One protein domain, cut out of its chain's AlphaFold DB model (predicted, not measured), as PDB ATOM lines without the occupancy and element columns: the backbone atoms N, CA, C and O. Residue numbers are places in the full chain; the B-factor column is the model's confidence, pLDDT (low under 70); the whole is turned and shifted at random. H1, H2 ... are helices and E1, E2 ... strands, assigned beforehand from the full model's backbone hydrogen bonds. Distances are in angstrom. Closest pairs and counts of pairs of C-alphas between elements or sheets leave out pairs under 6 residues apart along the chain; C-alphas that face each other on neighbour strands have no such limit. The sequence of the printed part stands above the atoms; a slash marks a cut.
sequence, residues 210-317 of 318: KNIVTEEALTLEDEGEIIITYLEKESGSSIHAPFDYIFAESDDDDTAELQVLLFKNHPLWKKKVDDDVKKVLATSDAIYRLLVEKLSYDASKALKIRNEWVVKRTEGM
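What this domain is: This is residues 210 to 317 of the 318 residues of the protein "Morc6_S5 domain-containing protein" of Blautia producta (UniProt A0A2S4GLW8). A strongly twisted sheet of four strands has the long helix H2 packed over one face, and H3 folds back beside H2 as a helical hairpin. Short H1 lies out at one end, and residues 270 to 275 stick out. The printed part has 108 residues, in the order E1 E2 E3 E4 H1 H2 H3; the sheet runs E1 E2 E4 E3, mixed. It is of mixed class, in two layers, H2 on one face of the sheet, and compact: radius of gyration of the C-alphas 14.2 A, spans 40 by 33 by 31 A.

Where its parts are: Find C-alpha 217 at (39.087, 31.163, 49.475), where E1 runs to 220. E2, residues 224 to 233, covers 28.5 A; E3 is 243 to 248, E4 256 to 263, 23.2 A. After H1, 267 to 270, H2 runs from 275 to 293, 26.5 A. H3, 299 to 315, 24.2 A, ends at C-alpha 315, (24.503, 25.097, 51.902).

How they stand to each other: In the hairpin E1 and E2, antiparallel, look at N 218 and O 226, 2.8 A. E2 and E4 are parallel, with N 229 and O 258 at 2.9 A. In the hairpin E3 and E4, antiparallel, N 246 and O 259 are 2.9 A apart. H2 is on the sheet; its closest C-alphas to E3 are Ala 286 and Tyr 245, 5.5 A. H2 and H3 touch at Leu 291 and Ala 302, closest C-alphas 5.7 A, at a shallow tilt of 22 degrees, opposite ways. H3 only grazes the sheet, with residues 305 to 309. H1 is not on the sheet and touches no helix. In H2 and H3 every O i to N i+4 pair is within hydrogen-bond range; H1 is too short for one.

The domain as a whole: The farthest C-alphas, Asp 252 and Lys 271, are 44.4 A apart. The printed part has no cut and no long link. The model's pLDDT is under 70 at 210 to 217, 220 to 224, 234 to 240, 250 to 255, 297 and 316 to 317.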
ATOM      1  N   LYS A 210      31.919  48.392  55.106       26.38
ATOM      2  CA  LYS A 210      31.668  47.569  56.289       26.38
ATOM      3  C   LYS A 210      31.800  46.101  55.883       26.38
ATOM      4  O   LYS A 210      31.089  45.656  54.991       26.38
ATOM      5  N   ASN A 211      32.655  45.388  56.615       22.05
ATOM      6  CA  ASN A 211      32.904  43.943  56.587       22.05
ATOM      7  C   ASN A 211      33.805  43.446  55.446       22.05
ATOM      8  O   ASN A 211      33.339  43.029  54.393       22.05
ATOM      9  N   ILE A 212      35.111  43.402  55.720       25.84
ATOM     10  CA  ILE A 212      36.003  42.416  55.104       25.84
ATOM     11  C   ILE A 212      35.803  41.130  55.914       25.84
ATOM     12  O   ILE A 212      36.187  41.077  57.082       25.84
ATOM     13  N   VAL A 213      35.123  40.144  55.329       25.52
ATOM     14  CA  VAL A 213      35.013  38.785  55.875       25.52
ATOM     15  C   VAL A 213      36.017  37.920  55.119       25.52
ATOM     16  O   VAL A 213      35.855  37.665  53.931       25.52
ATOM     17  N   THR A 214      37.075  37.511  55.805       30.19
ATOM     18  CA  THR A 214      38.141  36.617  55.328       30.19
ATOM     19  C   THR A 214      37.706  35.143  55.379       30.19
ATOM     20  O   THR A 214      38.258  34.375  56.159       30.19
ATOM     21  N   GLU A 215      36.697  34.747  54.592       43.66
ATOM     22  CA  GLU A 215      36.241  33.337  54.492       43.66
ATOM     23  C   GLU A 215      36.059  32.818  53.044       43.66
ATOM     24  O   GLU A 215      35.690  31.662  52.849       43.66
ATOM     25  N   GLU A 216      36.314  33.619  52.003       62.91
ATOM     26  CA  GLU A 216      36.025  33.245  50.604       62.91
ATOM     27  C   GLU A 216      37.281  32.788  49.840       62.91
ATOM     28  O   GLU A 216      37.670  33.424  48.875       62.91
ATOM     29  N   ALA A 217      37.949  31.703  50.236       67.00
ATOM     30  CA  ALA A 217      39.087  31.163  49.475       67.00
ATOM     31  C   ALA A 217      38.712  29.924  48.636       67.00
ATOM     32  O   ALA A 217      37.850  29.127  49.016       67.00
ATOM     33  N   LEU A 218      39.357  29.749  47.479       75.19
ATOM     34  CA  LEU A 218      39.335  28.533  46.666       75.19
ATOM     35  C   LEU A 218      40.650  27.782  46.874       75.19
ATOM     36  O   LEU A 218      41.703  28.248  46.457       75.19
ATOM     37  N   THR A 219      40.583  26.605  47.488       72.12
ATOM     38  CA  THR A 219      41.751  25.734  47.651       72.12
ATOM     39  C   THR A 219      41.816  24.730  46.506       72.12
ATOM     40  O   THR A 219      40.866  23.972  46.289       72.12
ATOM     41  N   LEU A 220      42.939  24.710  45.794       68.00
ATOM     42  CA  LEU A 220      43.242  23.752  44.735       68.00
ATOM     43  C   LEU A 220      44.408  22.859  45.173       68.00
ATOM     44  O   LEU A 220      45.316  23.311  45.863       68.00
ATOM     45  N   GLU A 221      44.379  21.584  44.775       54.41
ATOM     46  CA  GLU A 221      45.414  20.610  45.162       54.41
ATOM     47  C   GLU A 221      46.807  20.980  44.624       54.41
ATOM     48  O   GLU A 221      47.791  20.791  45.333       54.41
ATOM     49  N   ASP A 222      46.872  21.539  43.411       54.28
ATOM     50  CA  ASP A 222      48.128  21.832  42.706       54.28
ATOM     51  C   ASP A 222      48.571  23.310  42.831       54.28
ATOM     52  O   ASP A 222      49.757  23.601  42.729       54.28
ATOM     53  N   GLU A 223      47.635  24.233  43.096       59.50
ATOM     54  CA  GLU A 223      47.851  25.698  43.027       59.50
ATOM     55  C   GLU A 223      47.751  26.401  44.397       59.50
ATOM     56  O   GLU A 223      47.878  27.619  44.499       59.50
ATOM     57  N   GLY A 224      47.485  25.651  45.471       65.88
ATOM     58  CA  GLY A 224      47.349  26.208  46.816       65.88
ATOM     59  C   GLY A 224      46.038  26.969  47.045       65.88
ATOM     60  O   GLY A 224      44.984  26.635  46.496       65.88
ATOM     61  N   GLU A 225      46.074  27.946  47.951       71.94
ATOM     62  CA  GLU A 225      44.907  28.749  48.323       71.94
ATOM     63  C   GLU A 225      44.819  30.016  47.463       71.94
ATOM     64  O   GLU A 225      45.784  30.765  47.341       71.94
ATOM     65  N   ILE A 226      43.641  30.265  46.888       75.88
ATOM     66  CA  ILE A 226      43.324  31.474  46.129       75.88
ATOM     67  C   ILE A 226      42.281  32.269  46.913       75.88
ATOM     68  O   ILE A 226      41.137  31.835  47.042       75.88
ATOM     69  N   ILE A 227      42.641  33.444  47.416       81.00
ATOM     70  CA  ILE A 227      41.716  34.349  48.107       81.00
ATOM     71  C   ILE A 227      40.757  34.954  47.083       81.00
ATOM     72  O   ILE A 227      41.196  35.482  46.066       81.00
ATOM     73  N   ILE A 228      39.451  34.911  47.337       79.88
ATOM     74  CA  ILE A 228      38.445  35.526  46.471       79.88
ATOM     75  C   ILE A 228      37.948  36.826  47.101       79.88
ATOM     76  O   ILE A 228      37.497  36.853  48.245       79.88
ATOM     77  N   THR A 229      37.969  37.901  46.317       80.12
ATOM     78  CA  THR A 229      37.438  39.211  46.702       80.12
ATOM     79  C   THR A 229      36.323  39.617  45.740       80.12
ATOM     80  O   THR A 229      36.516  39.616  44.529       80.12
ATOM     81  N   TYR A 230      35.158  40.018  46.251       81.50
ATOM     82  CA  TYR A 230      34.028  40.473  45.433       81.50
ATOM     83  C   TYR A 230      33.894  42.004  45.424       81.50
ATOM     84  O   TYR A 230      33.894  42.649  46.473       81.50
ATOM     85  N   LEU A 231      33.733  42.591  44.233       78.06
ATOM     86  CA  LEU A 231      33.637  44.032  44.015       78.06
ATOM     87  C   LEU A 231      32.472  44.389  43.098       78.06
ATOM     88  O   LEU A 231      32.271  43.793  42.042       78.06
ATOM     89  N   GLU A 232      31.763  45.457  43.445       81.44
ATOM     90  CA  GLU A 232      30.671  45.972  42.629       81.44
ATOM     91  C   GLU A 232      31.046  47.312  41.995       81.44
ATOM     92  O   GLU A 232      31.547  48.211  42.671       81.44
ATOM     93  N   LYS A 233      30.779  47.467  40.696       73.75
ATOM     94  CA  LYS A 233      31.131  48.659  39.919       73.75
ATOM     95  C   LYS A 233      29.954  49.173  39.101       73.75
ATOM     96  O   LYS A 233      29.082  48.414  38.679       73.75
ATOM     97  N   GLU A 234      29.969  50.470  38.830       69.38
ATOM     98  CA  GLU A 234      29.151  51.093  37.791       69.38
ATOM     99  C   GLU A 234      30.060  51.339  36.587       69.38
ATOM    100  O   GLU A 234      31.090  51.998  36.722       69.38
ATOM    101  N   SER A 235      29.743  50.766  35.425       61.12
ATOM    102  CA  SER A 235      30.578  50.962  34.233       61.12
ATOM    103  C   SER A 235      30.135  52.182  33.412       61.12
ATOM    104  O   SER A 235      28.942  52.491  33.317       61.12
ATOM    105  N   GLY A 236      31.103  52.855  32.784       54.22
ATOM    106  CA  GLY A 236      30.866  53.884  31.778       54.22
ATOM    107  C   GLY A 236      30.746  53.275  30.379       54.22
ATOM    108  O   GLY A 236      31.759  53.024  29.738       54.22
ATOM    109  N   SER A 237      29.513  53.132  29.881       50.91
ATOM    110  CA  SER A 237      29.131  52.741  28.503       50.91
ATOM    111  C   SER A 237      29.290  51.255  28.090       50.91
ATOM    112  O   SER A 237      29.847  50.444  28.819       50.91
ATOM    113  N   SER A 238      28.627  50.899  26.974       53.28
ATOM    114  CA  SER A 238      28.144  49.572  26.520       53.28
ATOM    115  C   SER A 238      28.876  48.333  27.054       53.28
ATOM    116  O   SER A 238      29.900  47.908  26.520       53.28
ATOM    117  N   ILE A 239      28.278  47.702  28.062       56.41
ATOM    118  CA  ILE A 239      28.765  46.465  28.676       56.41
ATOM    119  C   ILE A 239      28.188  45.259  27.930       56.41
ATOM    120  O   ILE A 239      26.970  45.164  27.776       56.41
ATOM    121  N   HIS A 240      29.048  44.322  27.530       62.00
ATOM    122  CA  HIS A 240      28.631  43.033  26.966       62.00
ATOM    123  C   HIS A 240      28.482  41.915  28.013       62.00
ATOM    124  O   HIS A 240      27.683  41.006  27.792       62.00
ATOM    125  N   ALA A 241      29.202  41.978  29.143       76.56
ATOM    126  CA  ALA A 241      29.196  40.939  30.175       76.56
ATOM    127  C   ALA A 241      28.725  41.462  31.555       76.56
ATOM    128  O   ALA A 241      29.182  42.509  32.008       76.56
ATOM    129  N   PRO A 242      27.829  40.752  32.263       82.19
ATOM    130  CA  PRO A 242      27.322  41.149  33.587       82.19
ATOM    131  C   PRO A 242      28.361  41.112  34.720       82.19
ATOM    132  O   PRO A 242      28.159  41.761  35.752       82.19
ATOM    133  N   PHE A 243      29.435  40.350  34.532       86.50
ATOM    134  CA  PHE A 243      30.518  40.129  35.483       86.50
ATOM    135  C   PHE A 243      31.841  39.909  34.739       86.50
ATOM    136  O   PHE A 243      31.836  39.560  33.557       86.50
ATOM    137  N   ASP A 244      32.955  40.135  35.429       84.31
ATOM    138  CA  ASP A 244      34.311  39.854  34.948       84.31
ATOM    139  C   ASP A 244      35.232  39.489  36.124       84.31
ATOM    140  O   ASP A 244      34.800  39.547  37.279       84.31
ATOM    141  N   TYR A 245      36.486  39.123  35.862       84.56
ATOM    142  CA  TYR A 245      37.441  38.815  36.927       84.56
ATOM    143  C   TYR A 245      38.854  39.318  36.637       84.56
ATOM    144  O   TYR A 245      39.243  39.542  35.494       84.56
ATOM    145  N   ILE A 246      39.631  39.479  37.705       78.19
ATOM    146  CA  ILE A 246      41.074  39.707  37.655       78.19
ATOM    147  C   ILE A 246      41.719  38.654  38.538       78.19
ATOM    148  O   ILE A 246      41.290  38.451  39.670       78.19
ATOM    149  N   PHE A 247      42.736  37.986  38.016       79.19
ATOM    150  CA  PHE A 247      43.497  36.996  38.760       79.19
ATOM    151  C   PHE A 247      44.942  37.438  38.890       79.19
ATOM    152  O   PHE A 247      45.523  37.967  37.939       79.19
ATOM    153  N   ALA A 248      45.485  37.228  40.077       73.62
ATOM    154  CA  ALA A 248      46.812  37.647  40.441       73.62
ATOM    155  C   ALA A 248      47.518  36.476  41.145       73.62
ATOM    156  O   ALA A 248      47.131  36.091  42.248       73.62
ATOM    157  N   GLU A 249      48.508  35.895  40.465       70.56
ATOM    158  CA  GLU A 249      49.279  34.734  40.929       70.56
ATOM    159  C   GLU A 249      50.125  35.069  42.172       70.56
ATOM    160  O   GLU A 249      50.451  36.233  42.434       70.56
ATOM    161  N   SER A 250      50.432  34.040  42.960       67.06
ATOM    162  CA  SER A 250      51.331  34.102  44.115       67.06
ATOM    163  C   SER A 250      52.786  33.932  43.688       67.06
ATOM    164  O   SER A 250      53.103  32.893  43.115       67.06
ATOM    165  N   ASP A 251      53.663  34.868  44.061       48.56
ATOM    166  CA  ASP A 251      55.116  34.671  44.020       48.56
ATOM    167  C   ASP A 251      55.693  34.770  45.446       48.56
ATOM    168  O   ASP A 251      55.408  35.724  46.175       48.56
ATOM    169  N   ASP A 252      56.468  33.747  45.818       46.72
ATOM    170  CA  ASP A 252      57.395  33.564  46.953       46.72
ATOM    171  C   ASP A 252      57.009  33.940  48.402       46.72
ATOM    172  O   ASP A 252      57.745  33.535  49.291       46.72
ATOM    173  N   ASP A 253      55.884  34.603  48.696       47.50
ATOM    174  CA  ASP A 253      55.357  34.766  50.077       47.50
ATOM    175  C   ASP A 253      53.887  35.269  50.157       47.50
ATOM    176  O   ASP A 253      53.312  35.339  51.247       47.50
ATOM    177  N   ASP A 254      53.242  35.599  49.028       53.91
ATOM    178  CA  ASP A 254      51.859  36.108  48.980       53.91
ATOM    179  C   ASP A 254      50.848  35.042  48.526       53.91
ATOM    180  O   ASP A 254      51.138  34.223  47.663       53.91
ATOM    181  N   THR A 255      49.613  35.084  49.034       65.19
ATOM    182  CA  THR A 255      48.523  34.209  48.563       65.19
ATOM    183  C   THR A 255      47.981  34.688  47.206       65.19
ATOM    184  O   THR A 255      47.825  35.895  46.970       65.19
ATOM    185  N   ALA A 256      47.686  33.754  46.297       73.06
ATOM    186  CA  ALA A 256      47.065  34.069  45.012       73.06
ATOM    187  C   ALA A 256      45.683  34.703  45.246       73.06
ATOM    188  O   ALA A 256      44.988  34.355  46.201       73.06
ATOM    189  N   GLU A 257      45.271  35.646  44.399       82.50
ATOM    190  CA  GLU A 257      44.015  36.381  44.590       82.50
ATOM    191  C   GLU A 257      43.164  36.419  43.313       82.50
ATOM    192  O   GLU A 257      43.631  36.788  42.235       82.50
ATOM    193  N   LEU A 258      41.883  36.079  43.458       81.88
ATOM    194  CA  LEU A 258      40.831  36.207  42.457       81.88
ATOM    195  C   LEU A 258      39.884  37.351  42.839       81.88
ATOM    196  O   LEU A 258      39.099  37.249  43.778       81.88
ATOM    197  N   GLN A 259      39.883  38.425  42.061       80.94
ATOM    198  CA  GLN A 259      38.956  39.541  42.224       80.94
ATOM    199  C   GLN A 259      37.782  39.410  41.251       80.94
ATOM    200  O   GLN A 259      37.960  39.442  40.036       80.94
ATOM    201  N   VAL A 260      36.569  39.302  41.786       84.75
ATOM    202  CA  VAL A 260      35.308  39.175  41.048       84.75
ATOM    203  C   VAL A 260      34.671  40.549  40.891       84.75
ATOM    204  O   VAL A 260      34.464  41.265  41.870       84.75
ATOM    205  N   LEU A 261      34.332  40.922  39.660       81.62
ATOM    206  CA  LEU A 261      33.739  42.210  39.317       81.62
ATOM    207  C   LEU A 261      32.278  42.033  38.906       81.62
ATOM    208  O   LEU A 261      31.990  41.344  37.932       81.62
ATOM    209  N   LEU A 262      31.358  42.710  39.594       84.94
ATOM    210  CA  LEU A 262      29.944  42.780  39.228       84.94
ATOM    211  C   LEU A 262      29.572  44.184  38.742       84.94
ATOM    212  O   LEU A 262      29.701  45.167  39.472       84.94
ATOM    213  N   PHE A 263      29.033  44.283  37.526       85.38
ATOM    214  CA  PHE A 263      28.582  45.558  36.969       85.38
ATOM    215  C   PHE A 263      27.119  45.836  37.330       85.38
ATOM    216  O   PHE A 263      26.203  45.317  36.689       85.38
ATOM    217  N   LYS A 264      26.874  46.681  38.340       82.88
ATOM    218  CA  LYS A 264      25.529  46.951  38.897       82.88
ATOM    219  C   LYS A 264      24.535  47.507  37.885       82.88
ATOM    220  O   LYS A 264      23.339  47.252  37.985       82.88
ATOM    221  N   ASN A 265      25.024  48.271  36.915       80.56
ATOM    222  CA  ASN A 265      24.209  48.913  35.890       80.56
ATOM    223  C   ASN A 265      23.917  48.011  34.677       80.56
ATOM    224  O   ASN A 265      23.281  48.458  33.720       80.56
ATOM    225  N   HIS A 266      24.337  46.741  34.700       84.50
ATOM    226  CA  HIS A 266      24.071  45.804  33.613       84.50
ATOM    227  C   HIS A 266      22.572  45.422  33.524       84.50
ATOM    228  O   HIS A 266      21.937  45.165  34.552       84.50
ATOM    229  N   PRO A 267      21.979  45.299  32.311       84.88
ATOM    230  CA  PRO A 267      20.560  44.971  32.134       84.88
ATOM    231  C   PRO A 267      20.079  43.679  32.811       84.88
ATOM    232  O   PRO A 267      18.889  43.569  33.112       84.88
ATOM    233  N   LEU A 268      20.983  42.727  33.066       84.31
ATOM    234  CA  LEU A 268      20.697  41.486  33.804       84.31
ATOM    235  C   LEU A 268      20.078  41.763  35.186       84.31
ATOM    236  O   LEU A 268      19.205  41.019  35.626       84.31
ATOM    237  N   TRP A 269      20.463  42.869  35.829       86.19
ATOM    238  CA  TRP A 269      20.048  43.226  37.190       86.19
ATOM    239  C   TRP A 269      18.821  44.142  37.246       86.19
ATOM    240  O   TRP A 269      18.446  44.605  38.320       86.19
ATOM    241  N   LYS A 270      18.157  44.403  36.106       83.38
ATOM    242  CA  LYS A 270      16.918  45.208  36.062       83.38
ATOM    243  C   LYS A 270      15.806  44.623  36.930       83.38
ATOM    244  O   LYS A 270      14.974  45.363  37.450       83.38
ATOM    245  N   LYS A 271      15.758  43.295  37.054       85.44
ATOM    246  CA  LYS A 271      14.869  42.612  37.996       85.44
ATOM    247  C   LYS A 271      15.576  42.494  39.338       85.44
ATOM    248  O   LYS A 271      16.770  42.220  39.383       85.44
ATOM    249  N   LYS A 272      14.823  42.659  40.427       81.62
ATOM    250  CA  LYS A 272      15.352  42.479  41.779       81.62
ATOM    251  C   LYS A 272      15.798  41.022  41.948       81.62
ATOM    252  O   LYS A 272      14.963  40.126  42.011       81.62
ATOM    253  N   VAL A 273      17.108  40.823  41.981       83.75
ATOM    254  CA  VAL A 273      17.771  39.572  42.357       83.75
ATOM    255  C   VAL A 273      18.404  39.803  43.721       83.75
ATOM    256  O   VAL A 273      18.869  40.913  43.994       83.75
ATOM    257  N   ASP A 274      18.367  38.778  44.562       85.75
ATOM    258  CA  ASP A 274      19.024  38.781  45.862       85.75
ATOM    259  C   ASP A 274      20.538  39.026  45.722       85.75
ATOM    260  O   ASP A 274      21.167  38.523  44.787       85.75
ATOM    261  N   ASP A 275      21.111  39.843  46.603       82.31
ATOM    262  CA  ASP A 275      22.505  40.276  46.472       82.31
ATOM    263  C   ASP A 275      23.493  39.129  46.711       82.31
ATOM    264  O   ASP A 275      24.543  39.089  46.069       82.31
ATOM    265  N   ASP A 276      23.144  38.149  47.543       83.62
ATOM    266  CA  ASP A 276      23.994  36.982  47.748       83.62
ATOM    267  C   ASP A 276      23.906  36.026  46.554       83.62
ATOM    268  O   ASP A 276      24.919  35.475  46.121       83.62
ATOM    269  N   VAL A 277      22.738  35.921  45.914       85.06
ATOM    270  CA  VAL A 277      22.604  35.203  44.634       85.06
ATOM    271  C   VAL A 277      23.450  35.852  43.533       85.06
ATOM    272  O   VAL A 277      24.083  35.140  42.751       85.06
ATOM    273  N   LYS A 278      23.510  37.189  43.468       87.12
ATOM    274  CA  LYS A 278      24.375  37.902  42.507       87.12
ATOM    275  C   LYS A 278      25.851  37.593  42.736       87.12
ATOM    276  O   LYS A 278      26.554  37.305  41.767       87.12
ATOM    277  N   LYS A 279      26.297  37.621  43.995       86.38
ATOM    278  CA  LYS A 279      27.672  37.283  44.386       86.38
ATOM    279  C   LYS A 279      28.031  35.862  43.986       86.38
ATOM    280  O   LYS A 279      29.001  35.666  43.267       86.38
ATOM    281  N   VAL A 280      27.213  34.882  44.376       88.44
ATOM    282  CA  VAL A 280      27.448  33.468  44.041       88.44
ATOM    283  C   VAL A 280      27.522  33.274  42.530       88.44
ATOM    284  O   VAL A 280      28.418  32.583  42.052       88.44
ATOM    285  N   LEU A 281      26.625  33.909  41.769       89.38
ATOM    286  CA  LEU A 281      26.619  33.803  40.314       89.38
ATOM    287  C   LEU A 281      27.906  34.372  39.700       89.38
ATOM    288  O   LEU A 281      28.577  33.663  38.953       89.38
ATOM    289  N   ALA A 282      28.266  35.609  40.051       89.25
ATOM    290  CA  ALA A 282      29.461  36.273  39.531       89.25
ATOM    291  C   ALA A 282      30.744  35.521  39.911       89.25
ATOM    292  O   ALA A 282      31.598  35.283  39.060       89.25
ATOM    293  N   THR A 283      30.857  35.080  41.166       89.62
ATOM    294  CA  THR A 283      32.027  34.339  41.641       89.62
ATOM    295  C   THR A 283      32.124  32.961  40.991       89.62
ATOM    296  O   THR A 283      33.213  32.541  40.611       89.62
ATOM    297  N   SER A 284      31.000  32.268  40.783       90.50
ATOM    298  CA  SER A 284      31.008  30.968  40.101       90.50
ATOM    299  C   SER A 284      31.470  31.066  38.644       90.50
ATOM    300  O   SER A 284      32.171  30.174  38.162       90.50
ATOM    301  N   ASP A 285      31.112  32.146  37.946       91.44
ATOM    302  CA  ASP A 285      31.582  32.399  36.586       91.44
ATOM    303  C   ASP A 285      33.083  32.708  36.574       91.44
ATOM    304  O   ASP A 285      33.838  32.069  35.840       91.44
ATOM    305  N   ALA A 286      33.524  33.600  37.464       88.94
ATOM    306  CA  ALA A 286      34.927  33.965  37.623       88.94
ATOM    307  C   ALA A 286      35.820  32.752  37.929       88.94
ATOM    308  O   ALA A 286      36.862  32.597  37.302       88.94
ATOM    309  N   ILE A 287      35.396  31.854  38.828       86.94
ATOM    310  CA  ILE A 287      36.123  30.612  39.139       86.94
ATOM    311  C   ILE A 287      36.251  29.731  37.895       86.94
ATOM    312  O   ILE A 287      37.332  29.226  37.602       86.94
ATOM    313  N   TYR A 288      35.161  29.529  37.152       87.56
ATOM    314  CA  TYR A 288      35.201  28.682  35.962       87.56
ATOM    315  C   TYR A 288      36.137  29.250  34.896       87.56
ATOM    316  O   TYR A 288      36.970  28.522  34.355       87.56
ATOM    317  N   ARG A 289      36.016  30.552  34.621       89.12
ATOM    318  CA  ARG A 289      36.861  31.241  33.649       89.12
ATOM    319  C   ARG A 289      38.322  31.237  34.081       89.12
ATOM    320  O   ARG A 289      39.159  30.894  33.264       89.12
ATOM    321  N   LEU A 290      38.626  31.495  35.353       85.75
ATOM    322  CA  LEU A 290      39.977  31.380  35.904       85.75
ATOM    323  C   LEU A 290      40.593  29.999  35.631       85.75
ATOM    324  O   LEU A 290      41.691  29.900  35.079       85.75
ATOM    325  N   LEU A 291      39.875  28.937  36.008       79.12
ATOM    326  CA  LEU A 291      40.365  27.564  35.900       79.12
ATOM    327  C   LEU A 291      40.681  27.194  34.445       79.12
ATOM    328  O   LEU A 291      41.701  26.565  34.189       79.12
ATOM    329  N   VAL A 292      39.834  27.601  33.497       80.62
ATOM    330  CA  VAL A 292      40.007  27.275  32.072       80.62
ATOM    331  C   VAL A 292      40.998  28.214  31.378       80.62
ATOM    332  O   VAL A 292      41.866  27.753  30.645       80.62
ATOM    333  N   GLU A 293      40.864  29.525  31.574       84.31
ATOM    334  CA  GLU A 293      41.584  30.553  30.807       84.31
ATOM    335  C   GLU A 293      43.001  30.815  31.332       84.31
ATOM    336  O   GLU A 293      43.862  31.212  30.549       84.31
ATOM    337  N   LYS A 294      43.247  30.648  32.639       81.19
ATOM    338  CA  LYS A 294      44.552  30.945  33.260       81.19
ATOM    339  C   LYS A 294      45.273  29.693  33.721       81.19
ATOM    340  O   LYS A 294      46.419  29.486  33.350       81.19
ATOM    341  N   LEU A 295      44.578  28.831  34.458       77.19
ATOM    342  CA  LEU A 295      45.181  27.630  35.043       77.19
ATOM    343  C   LEU A 295      45.145  26.420  34.093       77.19
ATOM    344  O   LEU A 295      45.641  25.349  34.423       77.19
ATOM    345  N   SER A 296      44.580  26.578  32.889       80.31
ATOM    346  CA  SER A 296      44.553  25.556  31.831       80.31
ATOM    347  C   SER A 296      43.917  24.215  32.243       80.31
ATOM    348  O   SER A 296      44.266  23.157  31.715       80.31
ATOM    349  N   TYR A 297      42.960  24.232  33.176       68.88
ATOM    350  CA  TYR A 297      42.200  23.043  33.561       68.88
ATOM    351  C   TYR A 297      41.268  22.616  32.424       68.88
ATOM    352  O   TYR A 297      40.653  23.439  31.746       68.88
ATOM    353  N   ASP A 298      41.076  21.302  32.281       82.31
ATOM    354  CA  ASP A 298      40.030  20.769  31.409       82.31
ATOM    355  C   ASP A 298      38.640  21.275  31.835       82.31
ATOM    356  O   ASP A 298      38.319  21.340  33.027       82.31
ATOM    357  N   ALA A 299      37.785  21.572  30.852       82.44
ATOM    358  CA  ALA A 299      36.461  22.140  31.082       82.44
ATOM    359  C   ALA A 299      35.590  21.277  32.014       82.44
ATOM    360  O   ALA A 299      34.849  21.820  32.832       82.44
ATOM    361  N   SER A 300      35.687  19.943  31.945       79.38
ATOM    362  CA  SER A 300      34.934  19.044  32.829       79.38
ATOM    363  C   SER A 300      35.435  19.103  34.275       79.38
ATOM    364  O   SER A 300      34.624  19.138  35.207       79.38
ATOM    365  N   LYS A 301      36.758  19.205  34.475       72.31
ATOM    366  CA  LYS A 301      37.380  19.373  35.799       72.31
ATOM    367  C   LYS A 301      37.027  20.745  36.381       72.31
ATOM    368  O   LYS A 301      36.580  20.817  37.525       72.31
ATOM    369  N   ALA A 302      37.126  21.807  35.581       73.38
ATOM    370  CA  ALA A 302      36.764  23.166  35.979       73.38
ATOM    371  C   ALA A 302      35.280  23.284  36.373       73.38
ATOM    372  O   ALA A 302      34.943  23.875  37.400       73.38
ATOM    373  N   LEU A 303      34.384  22.655  35.602       78.12
ATOM    374  CA  LEU A 303      32.949  22.614  35.894       78.12
ATOM    375  C   LEU A 303      32.652  21.925  37.232       78.12
ATOM    376  O   LEU A 303      31.800  22.391  37.992       78.12
ATOM    377  N   LYS A 304      33.347  20.817  37.515       76.88
ATOM    378  CA  LYS A 304      33.207  20.070  38.766       76.88
ATOM    379  C   LYS A 304      33.633  20.922  39.964       76.88
ATOM    380  O   LYS A 304      32.831  21.090  40.877       76.88
ATOM    381  N   ILE A 305      34.827  21.517  39.913       77.06
ATOM    382  CA  ILE A 305      35.365  22.377  40.983       77.06
ATOM    383  C   ILE A 305      34.432  23.564  41.246       77.06
ATOM    384  O   ILE A 305      34.048  23.818  42.388       77.06
ATOM    385  N   ARG A 306      33.976  24.243  40.185       84.50
ATOM    386  CA  ARG A 306      32.989  25.325  40.292       84.50
ATOM    387  C   ARG A 306      31.716  24.866  41.006       84.50
ATOM    388  O   ARG A 306      31.224  25.556  41.892       84.50
ATOM    389  N   ASN A 307      31.145  23.730  40.603       83.00
ATOM    390  CA  ASN A 307      29.899  23.233  41.190       83.00
ATOM    391  C   ASN A 307      30.060  22.870  42.665       83.00
ATOM    392  O   ASN A 307      29.178  23.182  43.458       83.00
ATOM    393  N   GLU A 308      31.173  22.244  43.034       79.81
ATOM    394  CA  GLU A 308      31.481  21.927  44.430       79.81
ATOM    395  C   GLU A 308      31.599  23.198  45.278       79.81
ATOM    396  O   GLU A 308      31.051  23.248  46.380       79.81
ATOM    397  N   TRP A 309      32.229  24.248  44.742       84.94
ATOM    398  CA  TRP A 309      32.271  25.559  45.390       84.94
ATOM    399  C   TRP A 309      30.865  26.159  45.564       84.94
ATOM    400  O   TRP A 309      30.507  26.576  46.666       84.94
ATOM    401  N   VAL A 310      30.027  26.136  44.516       84.69
ATOM    402  CA  VAL A 310      28.645  26.654  44.578       84.69
ATOM    403  C   VAL A 310      27.807  25.894  45.609       84.69
ATOM    404  O   VAL A 310      27.081  26.521  46.379       84.69
ATOM    405  N   VAL A 311      27.910  24.562  45.656       80.94
ATOM    406  CA  VAL A 311      27.186  23.727  46.631       80.94
ATOM    407  C   VAL A 311      27.580  24.122  48.051       80.94
ATOM    408  O   VAL A 311      26.712  24.516  48.827       80.94
ATOM    409  N   LYS A 312      28.881  24.151  48.363       79.88
ATOM    410  CA  LYS A 312      29.372  24.567  49.687       79.88
ATOM    411  C   LYS A 312      28.911  25.977  50.062       79.88
ATOM    412  O   LYS A 312      28.506  26.217  51.196       79.88
ATOM    413  N   ARG A 313      28.929  26.918  49.109       78.06
ATOM    414  CA  ARG A 313      28.551  28.316  49.368       78.06
ATOM    415  C   ARG A 313      27.054  28.495  49.613       78.06
ATOM    416  O   ARG A 313      26.670  29.387  50.367       78.06
ATOM    417  N   THR A 314      26.226  27.658  48.992       79.31
ATOM    418  CA  THR A 314      24.759  27.735  49.079       79.31
ATOM    419  C   THR A 314      24.169  26.881  50.203       79.31
ATOM    420  O   THR A 314      23.059  27.160  50.650       79.31
ATOM    421  N   GLU A 315      24.911  25.908  50.742       72.56
ATOM    422  CA  GLU A 315      24.503  25.097  51.902       72.56
ATOM    423  C   GLU A 315      24.227  25.930  53.169       72.56
ATOM    424  O   GLU A 315      23.359  25.560  53.965       72.56
ATOM    425  N   GLY A 316      24.907  27.071  53.329       58.75
ATOM    426  CA  GLY A 316      24.717  28.015  54.439       58.75
ATOM    427  C   GLY A 316      23.661  29.106  54.213       58.75
ATOM    428  O   GLY A 316      23.414  29.889  55.124       58.75
ATOM    429  N   MET A 317      23.033  29.180  53.033       60.03
ATOM    430  CA  MET A 317      22.079  30.245  52.658       60.03
ATOM    431  C   MET A 317      20.606  29.888  52.959       60.03
ATOM    432  O   MET A 317      19.702  30.357  52.266       60.03
TER     433      MET A 317